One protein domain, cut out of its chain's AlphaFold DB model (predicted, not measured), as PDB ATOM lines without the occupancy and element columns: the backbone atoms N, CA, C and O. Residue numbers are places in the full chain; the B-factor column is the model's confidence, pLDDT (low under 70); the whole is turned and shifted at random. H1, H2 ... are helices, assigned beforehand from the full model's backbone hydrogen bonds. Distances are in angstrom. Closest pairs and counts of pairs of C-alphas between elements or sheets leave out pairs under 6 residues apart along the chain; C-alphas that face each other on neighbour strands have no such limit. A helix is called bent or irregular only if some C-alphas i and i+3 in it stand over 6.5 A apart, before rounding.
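AT A GLANCE: This is residues 91 to 188 of the 189 residues of an uncharacterized protein of Acetobacter sp. KACC 21233 (UniProt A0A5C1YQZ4). A small head with one long helical arm: in the head H2 crosses both H1 and the first arm of the last helix, H4a, at steep tilts, with H3 near H1 and H4a, and residues 171 to 188, of which 171 to 186 belong to H4, stick out from it and make the length. The printed part has 98 residues with four named helices, H1, H2, H3 and H4 along the chain, and no named strand; the class is all helix. It is loose, with a radius of gyration of the C-alphas of 17.5 A, and spans 64 by 25 by 20 A.

HOW THE PARTS SIT: H4, residues 155 to 186, was assigned as one helix by its hydrogen bonds but is bent: C-alphas 165 and 168 are 6.8 A apart. Its arms, H4a, residues 155 to 165, and H4b, residues 168 to 186, stand at a steep tilt of 46 degrees. H4a touches residues 124 to 129 of H2, residues 115 to 129, at a steep tilt of 47 degrees; the closest C-alphas, of Leu 125 and Ala 155, are 5.3 A apart. H1, residues 91 to 107, touches H2, running opposite ways at 49 degrees, a steep tilt; the closest C-alphas are those of Arg 95 and Val 126, 5.7 A. H3, residues 139 to 148, only just touches H1, at residues 101 to 105, with 3 pairs of C-alphas within 8 A, the closest Leu 105 and Leu 146 at 6.2 A. H3 and H4a are close but not clearly touching: the C-alphas of Thr 141 and Leu 162, the closest, are 7.8 A apart. H4b touches no helix. In H1, H2, H3, H4a and H4b every O i to N i+4 pair is within hydrogen-bond range.

IN THESE COORDINATES: H1 is 23.9 A long from C-alpha 91 at (-22.401, 7.249, 1.204), H2 20.4 A, H3 14.1 A, H4a 15.7 A from C-alpha 155 at (-17.432, 22.220, 1.324), and H4b 27.3 A, ending at C-alpha 186 at (-51.911, 13.424, -27.234).

THE WHOLE: The C-alphas of Asn 111 and Arg 188, the two farthest apart, are 64.4 A apart. Without residues 171 to 188, which stand free, the other 80 residues span 37 by 25 by 20 A. The printed part has no cut, its three links are short but not tight, and no printed residue is under 70 in pLDDT.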
ATOM      1  N   GLU A  91     -23.374   6.479   0.416       95.00
ATOM      2  CA  GLU A  91     -22.401   7.249   1.204       95.00
ATOM      3  C   GLU A  91     -21.000   6.603   1.269       95.00
ATOM      4  O   GLU A  91     -20.022   7.332   1.090       95.00
ATOM      5  N   PRO A  92     -20.837   5.271   1.450       95.50
ATOM      6  CA  PRO A  92     -19.509   4.653   1.455       95.50
ATOM      7  C   PRO A  92     -18.737   4.881   0.151       95.50
ATOM      8  O   PRO A  92     -17.525   5.075   0.176       95.50
ATOM      9  N   THR A  93     -19.439   4.914  -0.983       94.81
ATOM     10  CA  THR A  93     -18.846   5.182  -2.294       94.81
ATOM     11  C   THR A  93     -18.436   6.648  -2.412       94.81
ATOM     12  O   THR A  93     -17.303   6.935  -2.793       94.81
ATOM     13  N   VAL A  94     -19.322   7.579  -2.033       95.69
ATOM     14  CA  VAL A  94     -19.031   9.028  -2.016       95.69
ATOM     15  C   VAL A  94     -17.829   9.330  -1.125       95.69
ATOM     16  O   VAL A  94     -16.960  10.117  -1.494       95.69
ATOM     17  N   ARG A  95     -17.744   8.664   0.030       96.50
ATOM     18  CA  ARG A  95     -16.610   8.749   0.947       96.50
ATOM     19  C   ARG A  95     -15.309   8.388   0.248       96.50
ATOM     20  O   ARG A  95     -14.419   9.227   0.234       96.50
ATOM     21  N   THR A  96     -15.208   7.213  -0.369       95.50
ATOM     22  CA  THR A  96     -13.993   6.811  -1.098       95.50
ATOM     23  C   THR A  96     -13.582   7.861  -2.133       95.50
ATOM     24  O   THR A  96     -12.453   8.340  -2.095       95.50
ATOM     25  N   TYR A  97     -14.522   8.320  -2.967       95.81
ATOM     26  CA  TYR A  97     -14.248   9.365  -3.960       95.81
ATOM     27  C   TYR A  97     -13.713  10.660  -3.367       95.81
ATOM     28  O   TYR A  97     -12.786  11.260  -3.911       95.81
ATOM     29  N   LEU A  98     -14.326  11.122  -2.281       96.81
ATOM     30  CA  LEU A  98     -13.937  12.372  -1.648       96.81
ATOM     31  C   LEU A  98     -12.601  12.262  -0.934       96.81
ATOM     32  O   LEU A  98     -11.868  13.243  -0.937       96.81
ATOM     33  N   TYR A  99     -12.268  11.108  -0.357       96.69
ATOM     34  CA  TYR A  99     -10.938  10.887   0.201       96.69
ATOM     35  C   TYR A  99      -9.877  10.932  -0.898       96.69
ATOM     36  O   TYR A  99      -8.943  11.722  -0.778       96.69
ATOM     37  N   ASP A 100     -10.069  10.204  -1.999       96.50
ATOM     38  CA  ASP A 100      -9.126  10.212  -3.122       96.50
ATOM     39  C   ASP A 100      -8.970  11.627  -3.708       96.50
ATOM     40  O   ASP A 100      -7.858  12.127  -3.896       96.50
ATOM     41  N   LEU A 101     -10.086  12.324  -3.960       97.00
ATOM     42  CA  LEU A 101     -10.074  13.695  -4.474       97.00
ATOM     43  C   LEU A 101      -9.403  14.673  -3.502       97.00
ATOM     44  O   LEU A 101      -8.607  15.511  -3.929       97.00
ATOM     45  N   ALA A 102      -9.714  14.579  -2.211       96.94
ATOM     46  CA  ALA A 102      -9.137  15.447  -1.196       96.94
ATOM     47  C   ALA A 102      -7.634  15.206  -1.037       96.94
ATOM     48  O   ALA A 102      -6.896  16.175  -0.880       96.94
ATOM     49  N   GLU A 103      -7.163  13.961  -1.123       96.69
ATOM     50  CA  GLU A 103      -5.730  13.656  -1.128       96.69
ATOM     51  C   GLU A 103      -5.029  14.281  -2.338       96.69
ATOM     52  O   GLU A 103      -4.016  14.960  -2.165       96.69
ATOM     53  N   MET A 104      -5.598  14.146  -3.542       96.81
ATOM     54  CA  MET A 104      -5.037  14.757  -4.754       96.81
ATOM     55  C   MET A 104      -4.994  16.290  -4.668       96.81
ATOM     56  O   MET A 104      -3.977  16.900  -4.998       96.81
ATOM     57  N   LEU A 105      -6.070  16.923  -4.188       96.31
ATOM     58  CA  LEU A 105      -6.119  18.375  -3.988       96.31
ATOM     59  C   LEU A 105      -5.120  18.832  -2.919       96.31
ATOM     60  O   LEU A 105      -4.418  19.822  -3.109       96.31
ATOM     61  N   ASN A 106      -5.029  18.107  -1.801       95.88
ATOM     62  CA  ASN A 106      -4.125  18.439  -0.704       95.88
ATOM     63  C   ASN A 106      -2.653  18.283  -1.102       95.88
ATOM     64  O   ASN A 106      -1.822  19.070  -0.667       95.88
ATOM     65  N   ALA A 107      -2.323  17.308  -1.953       95.31
ATOM     66  CA  ALA A 107      -0.971  17.134  -2.477       95.31
ATOM     67  C   ALA A 107      -0.537  18.279  -3.412       95.31
ATOM     68  O   ALA A 107       0.657  18.544  -3.537       95.31
ATOM     69  N   GLY A 108      -1.488  18.956  -4.063       91.81
ATOM     70  CA  GLY A 108      -1.215  20.048  -5.000       91.81
ATOM     71  C   GLY A 108      -1.013  21.427  -4.360       91.81
ATOM     72  O   GLY A 108      -0.595  22.352  -5.055       91.81
ATOM     73  N   VAL A 109      -1.309  21.601  -3.066       91.38
ATOM     74  CA  VAL A 109      -1.201  22.908  -2.395       91.38
ATOM     75  C   VAL A 109       0.160  23.106  -1.722       91.38
ATOM     76  O   VAL A 109       0.765  22.166  -1.218       91.38
ATOM     77  N   ALA A 110       0.626  24.357  -1.648       90.50
ATOM     78  CA  ALA A 110       1.932  24.696  -1.065       90.50
ATOM     79  C   ALA A 110       2.060  24.364   0.437       90.50
ATOM     80  O   ALA A 110       3.165  24.142   0.925       90.50
ATOM     81  N   ASN A 111       0.942  24.343   1.169       89.94
ATOM     82  CA  ASN A 111       0.890  23.989   2.586       89.94
ATOM     83  C   ASN A 111      -0.183  22.907   2.807       89.94
ATOM     84  O   ASN A 111      -1.337  23.248   3.091       89.94
ATOM     85  N   PRO A 112       0.159  21.623   2.599       93.44
ATOM     86  CA  PRO A 112      -0.787  20.528   2.740       93.44
ATOM     87  C   PRO A 112      -1.247  20.389   4.189       93.44
ATOM     88  O   PRO A 112      -0.485  20.549   5.143       93.44
ATOM     89  N   LEU A 113      -2.512  20.028   4.364       92.31
ATOM     90  CA  LEU A 113      -3.057  19.694   5.669       92.31
ATOM     91  C   LEU A 113      -2.411  18.420   6.224       92.31
ATOM     92  O   LEU A 113      -2.216  17.459   5.470       92.31
ATOM     93  N   PRO A 114      -2.193  18.347   7.547       93.81
ATOM     94  CA  PRO A 114      -1.837  17.099   8.204       93.81
ATOM     95  C   PRO A 114      -3.011  16.108   8.175       93.81
ATOM     96  O   PRO A 114      -4.179  16.500   8.113       93.81
ATOM     97  N   GLY A 115      -2.708  14.811   8.280       91.12
ATOM     98  CA  GLY A 115      -3.683  13.733   8.066       91.12
ATOM     99  C   GLY A 115      -4.953  13.814   8.923       91.12
ATOM    100  O   GLY A 115      -6.041  13.531   8.428       91.12
ATOM    101  N   THR A 116      -4.862  14.255  10.181       94.12
ATOM    102  CA  THR A 116      -6.039  14.424  11.055       94.12
ATOM    103  C   THR A 116      -6.944  15.569  10.597       94.12
ATOM    104  O   THR A 116      -8.163  15.406  10.544       94.12
ATOM    105  N   ALA A 117      -6.367  16.709  10.206       94.62
ATOM    106  CA  ALA A 117      -7.117  17.855   9.693       94.62
ATOM    107  C   ALA A 117      -7.759  17.550   8.330       94.62
ATOM    108  O   ALA A 117      -8.908  17.929   8.092       94.62
ATOM    109  N   LEU A 118      -7.047  16.820   7.464       94.88
ATOM    110  CA  LEU A 118      -7.593  16.320   6.205       94.88
ATOM    111  C   LEU A 118      -8.785  15.388   6.458       94.88
ATOM    112  O   LEU A 118      -9.841  15.580   5.863       94.88
ATOM    113  N   GLY A 119      -8.659  14.450   7.402       95.25
ATOM    114  CA  GLY A 119      -9.740  13.534   7.773       95.25
ATOM    115  C   GLY A 119     -11.014  14.253   8.234       95.25
ATOM    116  O   GLY A 119     -12.103  13.925   7.763       95.25
ATOM    117  N   LEU A 120     -10.892  15.275   9.090       95.44
ATOM    118  CA  LEU A 120     -12.041  16.090   9.518       95.44
ATOM    119  C   LEU A 120     -12.687  16.844   8.349       95.44
ATOM    120  O   LEU A 120     -13.914  16.916   8.266       95.44
ATOM    121  N   ARG A 121     -11.882  17.367   7.415       95.44
ATOM    122  CA  ARG A 121     -12.403  17.994   6.193       95.44
ATOM    123  C   ARG A 121     -13.137  16.991   5.313       95.44
ATOM    124  O   ARG A 121     -14.248  17.295   4.894       95.44
ATOM    125  N   CYS A 122     -12.593  15.795   5.093       96.31
ATOM    126  CA  CYS A 122     -13.277  14.753   4.325       96.31
ATOM    127  C   CYS A 122     -14.642  14.402   4.929       96.31
ATOM    128  O   CYS A 122     -15.612  14.285   4.189       96.31
ATOM    129  N   MET A 123     -14.762  14.315   6.258       96.38
ATOM    130  CA  MET A 123     -16.055  14.081   6.919       96.38
ATOM    131  C   MET A 123     -17.081  15.180   6.613       96.38
ATOM    132  O   MET A 123     -18.233  14.876   6.299       96.38
ATOM    133  N   ALA A 124     -16.665  16.449   6.656       96.94
ATOM    134  CA  ALA A 124     -17.529  17.571   6.296       96.94
ATOM    135  C   ALA A 124     -17.925  17.542   4.809       96.94
ATOM    136  O   ALA A 124     -19.085  17.782   4.478       96.94
ATOM    137  N   LEU A 125     -16.983  17.202   3.921       97.94
ATOM    138  CA  LEU A 125     -17.252  17.051   2.489       97.94
ATOM    139  C   LEU A 125     -18.245  15.915   2.220       97.94
ATOM    140  O   LEU A 125     -19.159  16.102   1.427       97.94
ATOM    141  N   VAL A 126     -18.111  14.767   2.891       97.62
ATOM    142  CA  VAL A 126     -19.039  13.630   2.741       97.62
ATOM    143  C   VAL A 126     -20.461  14.045   3.092       97.62
ATOM    144  O   VAL A 126     -21.370  13.813   2.299       97.62
ATOM    145  N   ALA A 127     -20.649  14.714   4.232       97.19
ATOM    146  CA  ALA A 127     -21.967  15.192   4.639       97.19
ATOM    147  C   ALA A 127     -22.549  16.210   3.641       97.19
ATOM    148  O   ALA A 127     -23.723  16.126   3.287       97.19
ATOM    149  N   ALA A 128     -21.732  17.150   3.155       97.94
ATOM    150  CA  ALA A 128     -22.176  18.194   2.231       97.94
ATOM    151  C   ALA A 128     -22.493  17.665   0.820       97.94
ATOM    152  O   ALA A 128     -23.419  18.144   0.168       97.94
ATOM    153  N   CYS A 129     -21.736  16.673   0.350       97.75
ATOM    154  CA  CYS A 129     -21.844  16.116  -0.996       97.75
ATOM    155  C   CYS A 129     -22.770  14.895  -1.092       97.75
ATOM    156  O   CYS A 129     -23.042  14.444  -2.203       97.75
ATOM    157  N   ALA A 130     -23.285  14.374   0.029       95.69
ATOM    158  CA  ALA A 130     -24.208  13.237   0.068       95.69
ATOM    159  C   ALA A 130     -25.405  13.321  -0.910       95.69
ATOM    160  O   ALA A 130     -25.736  12.294  -1.499       95.69
ATOM    161  N   PRO A 131     -26.057  14.482  -1.143       97.00
ATOM    162  CA  PRO A 131     -27.188  14.552  -2.070       97.00
ATOM    163  C   PRO A 131     -26.780  14.659  -3.548       97.00
ATOM    164  O   PRO A 131     -27.657  14.711  -4.411       97.00
ATOM    165  N   LEU A 132     -25.484  14.748  -3.868       97.69
ATOM    166  CA  LEU A 132     -25.043  14.969  -5.242       97.69
ATOM    167  C   LEU A 132     -25.192  13.701  -6.101       97.69
ATOM    168  O   LEU A 132     -24.879  12.597  -5.646       97.69
ATOM    169  N   PRO A 133     -25.634  13.850  -7.360       97.12
ATOM    170  CA  PRO A 133     -25.966  12.720  -8.219       97.12
ATOM    171  C   PRO A 133     -24.735  11.930  -8.668       97.12
ATOM    172  O   PRO A 133     -23.651  12.488  -8.816       97.12
ATOM    173  N   ALA A 134     -24.913  10.646  -8.986       96.19
ATOM    174  CA  ALA A 134     -23.850   9.757  -9.458       96.19
ATOM    175  C   ALA A 134     -23.055  10.309 -10.655       96.19
ATOM    176  O   ALA A 134     -21.844  10.115 -10.738       96.19
ATOM    177  N   VAL A 135     -23.723  11.045 -11.547       95.19
ATOM    178  CA  VAL A 135     -23.140  11.589 -12.783       95.19
ATOM    179  C   VAL A 135     -21.940  12.525 -12.577       95.19
ATOM    180  O   VAL A 135     -21.163  12.706 -13.507       95.19
ATOM    181  N   VAL A 136     -21.760  13.121 -11.392       96.44
ATOM    182  CA  VAL A 136     -20.638  14.050 -11.136       96.44
ATOM    183  C   VAL A 136     -19.379  13.355 -10.617       96.44
ATOM    184  O   VAL A 136     -18.338  13.993 -10.488       96.44
ATOM    185  N   TRP A 137     -19.446  12.057 -10.319       95.06
ATOM    186  CA  TRP A 137     -18.348  11.295  -9.719       95.06
ATOM    187  C   TRP A 137     -17.557  10.522 -10.781       95.06
ATOM    188  O   TRP A 137     -17.434   9.298 -10.730       95.06
ATOM    189  N   ASP A 138     -17.027  11.246 -11.768       92.25
ATOM    190  CA  ASP A 138     -16.218  10.683 -12.848       92.25
ATOM    191  C   ASP A 138     -14.806  11.286 -12.917       92.25
ATOM    192  O   ASP A 138     -14.500  12.350 -12.373       92.25
ATOM    193  N   SER A 139     -13.907  10.597 -13.624       92.12
ATOM    194  CA  SER A 139     -12.514  11.035 -13.739       92.12
ATOM    195  C   SER A 139     -12.360  12.363 -14.489       92.12
ATOM    196  O   SER A 139     -11.351  13.042 -14.311       92.12
ATOM    197  N   ALA A 140     -13.312  12.736 -15.352       93.31
ATOM    198  CA  ALA A 140     -13.284  14.032 -16.028       93.31
ATOM    199  C   ALA A 140     -13.504  15.164 -15.022       93.31
ATOM    200  O   ALA A 140     -12.720  16.108 -14.974       93.31
ATOM    201  N   THR A 141     -14.500  15.006 -14.159       94.62
ATOM    202  CA  THR A 141     -14.824  15.926 -13.076       94.62
ATOM    203  C   THR A 141     -13.676  16.045 -12.084       94.62
ATOM    204  O   THR A 141     -13.323  17.162 -11.715       94.62
ATOM    205  N   THR A 142     -13.016  14.937 -11.731       95.50
ATOM    206  CA  THR A 142     -11.792  14.960 -10.914       95.50
ATOM    207  C   THR A 142     -10.697  15.816 -11.548       95.50
ATOM    208  O   THR A 142     -10.147  16.696 -10.890       95.50
ATOM    209  N   ARG A 143     -10.375  15.599 -12.832       96.31
ATOM    210  CA  ARG A 143      -9.335  16.383 -13.525       96.31
ATOM    211  C   ARG A 143      -9.678  17.867 -13.576       96.31
ATOM    212  O   ARG A 143      -8.808  18.706 -13.373       96.31
ATOM    213  N   GLU A 144     -10.939  18.184 -13.836       96.44
ATOM    214  CA  GLU A 144     -11.406  19.565 -13.864       96.44
ATOM    215  C   GLU A 144     -11.360  20.212 -12.476       96.44
ATOM    216  O   GLU A 144     -10.941  21.360 -12.371       96.44
ATOM    217  N   ALA A 145     -11.696  19.480 -11.410       96.69
ATOM    218  CA  ALA A 145     -11.569  19.969 -10.038       96.69
ATOM    219  C   ALA A 145     -10.109  20.307  -9.694       96.69
ATOM    220  O   ALA A 145      -9.844  21.379  -9.156       96.69
ATOM    221  N   LEU A 146      -9.162  19.436 -10.063       96.69
ATOM    222  CA  LEU A 146      -7.726  19.665  -9.852       96.69
ATOM    223  C   LEU A 146      -7.203  20.885 -10.622       96.69
ATOM    224  O   LEU A 146      -6.316  21.580 -10.139       96.69
ATOM    225  N   ALA A 147      -7.751  21.166 -11.806       96.25
ATOM    226  CA  ALA A 147      -7.411  22.366 -12.570       96.25
ATOM    227  C   ALA A 147      -8.097  23.636 -12.027       96.25
ATOM    228  O   ALA A 147      -7.559  24.736 -12.161       96.25
ATOM    229  N   HIS A 148      -9.290  23.495 -11.445       96.38
ATOM    230  CA  HIS A 148     -10.113  24.604 -10.968       96.38
ATOM    231  C   HIS A 148      -9.659  25.128  -9.599       96.38
ATOM    232  O   HIS A 148      -9.547  26.339  -9.399       96.38
ATOM    233  N   PHE A 149      -9.374  24.231  -8.655       95.75
ATOM    234  CA  PHE A 149      -9.071  24.596  -7.274       95.75
ATOM    235  C   PHE A 149      -7.569  24.785  -7.049       95.75
ATOM    236  O   PHE A 149      -6.805  23.831  -6.958       95.75
ATOM    237  N   ARG A 150      -7.148  26.046  -6.899       92.00
ATOM    238  CA  ARG A 150      -5.760  26.408  -6.538       92.00
ATOM    239  C   ARG A 150      -5.438  26.216  -5.055       92.00
ATOM    240  O   ARG A 150      -4.275  26.110  -4.683       92.00
ATOM    241  N   PHE A 151      -6.469  26.213  -4.220       93.44
ATOM    242  CA  PHE A 151      -6.394  25.965  -2.785       93.44
ATOM    243  C   PHE A 151      -7.338  24.823  -2.436       93.44
ATOM    244  O   PHE A 151      -8.238  24.503  -3.209       93.44
ATOM    245  N   PHE A 152      -7.165  24.237  -1.252       95.00
ATOM    246  CA  PHE A 152      -8.098  23.227  -0.775       95.00
ATOM    247  C   PHE A 152      -9.494  23.862  -0.608       95.00
ATOM    248  O   PHE A 152      -9.621  24.780   0.210       95.00
ATOM    249  N   PRO A 153     -10.520  23.404  -1.347       96.50
ATOM    250  CA  PRO A 153     -11.820  24.058  -1.363       96.50
ATOM    251  C   PRO A 153     -12.573  23.870  -0.046       96.50
ATOM    252  O   PRO A 153     -12.440  22.858   0.649       96.50
ATOM    253  N   SER A 154     -13.422  24.837   0.276       96.50
ATOM    254  CA  SER A 154     -14.483  24.656   1.260       96.50
ATOM    255  C   SER A 154     -15.533  23.656   0.761       96.50
ATOM    256  O   SER A 154     -15.663  23.387  -0.436       96.50
ATOM    257  N   ALA A 155     -16.340  23.124   1.683       97.06
ATOM    258  CA  ALA A 155     -17.432  22.220   1.324       97.06
ATOM    259  C   ALA A 155     -18.449  22.875   0.378       97.06
ATOM    260  O   ALA A 155     -18.893  22.243  -0.576       97.06
ATOM    261  N   ALA A 156     -18.770  24.152   0.600       97.69
ATOM    262  CA  ALA A 156     -19.694  24.894  -0.250       97.69
ATOM    263  C   ALA A 156     -19.151  25.079  -1.676       97.69
ATOM    264  O   ALA A 156     -19.897  24.897  -2.635       97.69
ATOM    265  N   GLU A 157     -17.858  25.384  -1.827       98.38
ATOM    266  CA  GLU A 157     -17.222  25.526  -3.143       98.38
ATOM    267  C   GLU A 157     -17.219  24.205  -3.915       98.38
ATOM    268  O   GLU A 157     -17.565  24.188  -5.098       98.38
ATOM    269  N   LEU A 158     -16.893  23.088  -3.253       98.12
ATOM    270  CA  LEU A 158     -16.919  21.778  -3.904       98.12
ATOM    271  C   LEU A 158     -18.344  21.377  -4.309       98.12
ATOM    272  O   LEU A 158     -18.555  20.923  -5.433       98.12
ATOM    273  N   VAL A 159     -19.332  21.588  -3.432       98.50
ATOM    274  CA  VAL A 159     -20.744  21.320  -3.746       98.50
ATOM    275  C   VAL A 159     -21.213  22.171  -4.922       98.50
ATOM    276  O   VAL A 159     -21.826  21.635  -5.842       98.50
ATOM    277  N   ALA A 160     -20.902  23.469  -4.935       98.38
ATOM    278  CA  ALA A 160     -21.277  24.361  -6.029       98.38
ATOM    279  C   ALA A 160     -20.651  23.921  -7.361       98.38
ATOM    280  O   ALA A 160     -21.346  23.858  -8.378       98.38
ATOM    281  N   PHE A 161     -19.366  23.556  -7.346       98.44
ATOM    282  CA  PHE A 161     -18.659  23.037  -8.515       98.44
ATOM    283  C   PHE A 161     -19.325  21.768  -9.066       98.44
ATOM    284  O   PHE A 161     -19.648  21.699 -10.253       98.44
ATOM    285  N   LEU A 162     -19.588  20.778  -8.211       97.88
ATOM    286  CA  LEU A 162     -20.198  19.515  -8.628       97.88
ATOM    287  C   LEU A 162     -21.659  19.704  -9.074       97.88
ATOM    288  O   LEU A 162     -22.063  19.177 -10.110       97.88
ATOM    289  N   ALA A 163     -22.447  20.512  -8.362       97.81
ATOM    290  CA  ALA A 163     -23.834  20.807  -8.725       97.81
ATOM    291  C   ALA A 163     -23.942  21.504 -10.091       97.81
ATOM    292  O   ALA A 163     -24.814  21.160 -10.895       97.81
ATOM    293  N   ALA A 164     -23.024  22.424 -10.402       97.50
ATOM    294  CA  ALA A 164     -22.964  23.066 -11.714       97.50
ATOM    295  C   ALA A 164     -22.760  22.046 -12.848       97.50
ATOM    296  O   ALA A 164     -23.344  22.189 -13.923       97.50
ATOM    297  N   ARG A 165     -22.000  20.971 -12.601       95.75
ATOM    298  CA  ARG A 165     -21.807  19.877 -13.568       95.75
ATOM    299  C   ARG A 165     -23.016  18.963 -13.701       95.75
ATOM    300  O   ARG A 165     -23.266  18.444 -14.786       95.75
ATOM    301  N   ALA A 166     -23.793  18.788 -12.636       95.81
ATOM    302  CA  ALA A 166     -25.046  18.040 -12.690       95.81
ATOM    303  C   ALA A 166     -26.160  18.793 -13.442       95.81
ATOM    304  O   ALA A 166     -27.060  18.167 -14.010       95.81
ATOM    305  N   ALA A 167     -26.125  20.130 -13.457       95.94
ATOM    306  CA  ALA A 167     -27.219  20.961 -13.964       95.94
ATOM    307  C   ALA A 167     -27.661  20.641 -15.414       95.94
ATOM    308  O   ALA A 167     -28.870  20.513 -15.642       95.94
ATOM    309  N   PRO A 168     -26.760  20.424 -16.396       94.31
ATOM    310  CA  PRO A 168     -27.157  20.036 -17.753       94.31
ATOM    311  C   PRO A 168     -27.908  18.697 -17.812       94.31
ATOM    312  O   PRO A 168     -28.844  18.537 -18.605       94.31
ATOM    313  N   HIS A 169     -27.541  17.742 -16.954       95.00
ATOM    314  CA  HIS A 169     -28.186  16.432 -16.872       95.00
ATOM    315  C   HIS A 169     -29.594  16.546 -16.281       95.00
ATOM    316  O   HIS A 169     -30.543  16.026 -16.872       95.00
ATOM    317  N   HIS A 170     -29.763  17.310 -15.196       96.19
ATOM    318  CA  HIS A 170     -31.088  17.623 -14.651       96.19
ATOM    319  C   HIS A 170     -31.979  18.322 -15.683       96.19
ATOM    320  O   HIS A 170     -33.123  17.913 -15.891       96.19
ATOM    321  N   GLY A 171     -31.449  19.336 -16.377       95.25
ATOM    322  CA  GLY A 171     -32.183  20.049 -17.422       95.25
ATOM    323  C   GLY A 171     -32.640  19.123 -18.552       95.25
ATOM    324  O   GLY A 171     -33.784  19.205 -19.001       95.25
ATOM    325  N   THR A 172     -31.777  18.196 -18.973       95.56
ATOM    326  CA  THR A 172     -32.107  17.189 -19.992       95.56
ATOM    327  C   THR A 172     -33.201  16.236 -19.506       95.56
ATOM    328  O   THR A 172     -34.183  16.033 -20.219       95.56
ATOM    329  N   ALA A 173     -33.091  15.709 -18.282       96.25
ATOM    330  CA  ALA A 173     -34.088  14.805 -17.705       96.25
ATOM    331  C   ALA A 173     -35.471  15.463 -17.595       96.25
ATOM    332  O   ALA A 173     -36.476  14.864 -17.975       96.25
ATOM    333  N   VAL A 174     -35.531  16.723 -17.148       96.12
ATOM    334  CA  VAL A 174     -36.786  17.488 -17.072       96.12
ATOM    335  C   VAL A 174     -37.425  17.635 -18.454       96.12
ATOM    336  O   VAL A 174     -38.613  17.356 -18.609       96.12
ATOM    337  N   ARG A 175     -36.651  18.012 -19.480       95.75
ATOM    338  CA  ARG A 175     -37.182  18.155 -20.847       95.75
ATOM    339  C   ARG A 175     -37.684  16.828 -21.416       95.75
ATOM    340  O   ARG A 175     -38.749  16.801 -22.024       95.75
ATOM    341  N   LEU A 176     -36.962  15.731 -21.181       96.31
ATOM    342  CA  LEU A 176     -37.385  14.388 -21.591       96.31
ATOM    343  C   LEU A 176     -38.709  13.981 -20.931       96.31
ATOM    344  O   LEU A 176     -39.607  13.496 -21.619       96.31
ATOM    345  N   ARG A 177     -38.862  14.221 -19.622       96.62
ATOM    346  CA  ARG A 177     -40.112  13.946 -18.892       96.62
ATOM    347  C   ARG A 177     -41.288  14.719 -19.472       96.62
ATOM    348  O   ARG A 177     -42.332  14.120 -19.718       96.62
ATOM    349  N   LEU A 178     -41.113  16.019 -19.711       95.31
ATOM    350  CA  LEU A 178     -42.154  16.870 -20.293       95.31
ATOM    351  C   LEU A 178     -42.565  16.371 -21.683       95.31
ATOM    352  O   LEU A 178     -43.750  16.156 -21.927       95.31
ATOM    353  N   MET A 179     -41.587  16.088 -22.547       95.19
ATOM    354  CA  MET A 179     -41.836  15.577 -23.895       95.19
ATOM    355  C   MET A 179     -42.618  14.255 -23.883       95.19
ATOM    356  O   MET A 179     -43.585  14.097 -24.630       95.19
ATOM    357  N   LEU A 180     -42.225  13.300 -23.032       95.62
ATOM    358  CA  LEU A 180     -42.902  12.004 -22.926       95.62
ATOM    359  C   LEU A 180     -44.302  12.129 -22.307       95.62
ATOM    360  O   LEU A 180     -45.220  11.423 -22.727       95.62
ATOM    361  N   ALA A 181     -44.486  13.012 -21.324       94.62
ATOM    362  CA  ALA A 181     -45.792  13.277 -20.727       94.62
ATOM    363  C   ALA A 181     -46.767  13.878 -21.751       94.62
ATOM    364  O   ALA A 181     -47.903  13.418 -21.868       94.62
ATOM    365  N   GLU A 182     -46.305  14.846 -22.544       93.75
ATOM    366  CA  GLU A 182     -47.102  15.470 -23.598       93.75
ATOM    367  C   GLU A 182     -47.489  14.472 -24.698       93.75
ATOM    368  O   GLU A 182     -48.647  14.426 -25.112       93.75
ATOM    369  N   ALA A 183     -46.559  13.618 -25.132       92.94
ATOM    370  CA  ALA A 183     -46.850  12.582 -26.119       92.94
ATOM    371  C   ALA A 183     -47.955  11.621 -25.644       92.94
ATOM    372  O   ALA A 183     -48.878  11.319 -26.398       92.94
ATOM    373  N   ARG A 184     -47.917  11.206 -24.368       93.88
ATOM    374  CA  ARG A 184     -48.963  10.365 -23.757       93.88
ATOM    375  C   ARG A 184     -50.311  11.074 -23.676       93.88
ATOM    376  O   ARG A 184     -51.346  10.432 -23.839       93.88
ATOM    377  N   HIS A 185     -50.310  12.381 -23.417       91.75
ATOM    378  CA  HIS A 185     -51.539  13.167 -23.399       91.75
ATOM    379  C   HIS A 185     -52.190  13.197 -24.788       91.75
ATOM    380  O   HIS A 185     -53.393  12.989 -24.902       91.75
ATOM    381  N   ARG A 186     -51.402  13.393 -25.852       89.44
ATOM    382  CA  ARG A 186     -51.911  13.424 -27.234       89.44
ATOM    383  C   ARG A 186     -52.483  12.090 -27.702       89.44
ATOM    384  O   ARG A 186     -53.405  12.092 -28.494       89.44
ATOM    385  N   THR A 187     -51.970  10.962 -27.212       88.62
ATOM    386  CA  THR A 187     -52.517   9.635 -27.552       88.62
ATOM    387  C   THR A 187     -53.839   9.301 -26.854       88.62
ATOM    388  O   THR A 187     -54.445   8.285 -27.175       88.62
ATOM    389  N   ARG A 188     -54.250  10.093 -25.853       85.88
ATOM    390  CA  ARG A 188     -55.486   9.880 -25.078       85.88
ATOM    391  C   ARG A 188     -56.620  10.835 -25.460       85.88
ATOM    392  O   ARG A 188     -57.745  10.589 -25.036       85.88
TER     393      ARG A 188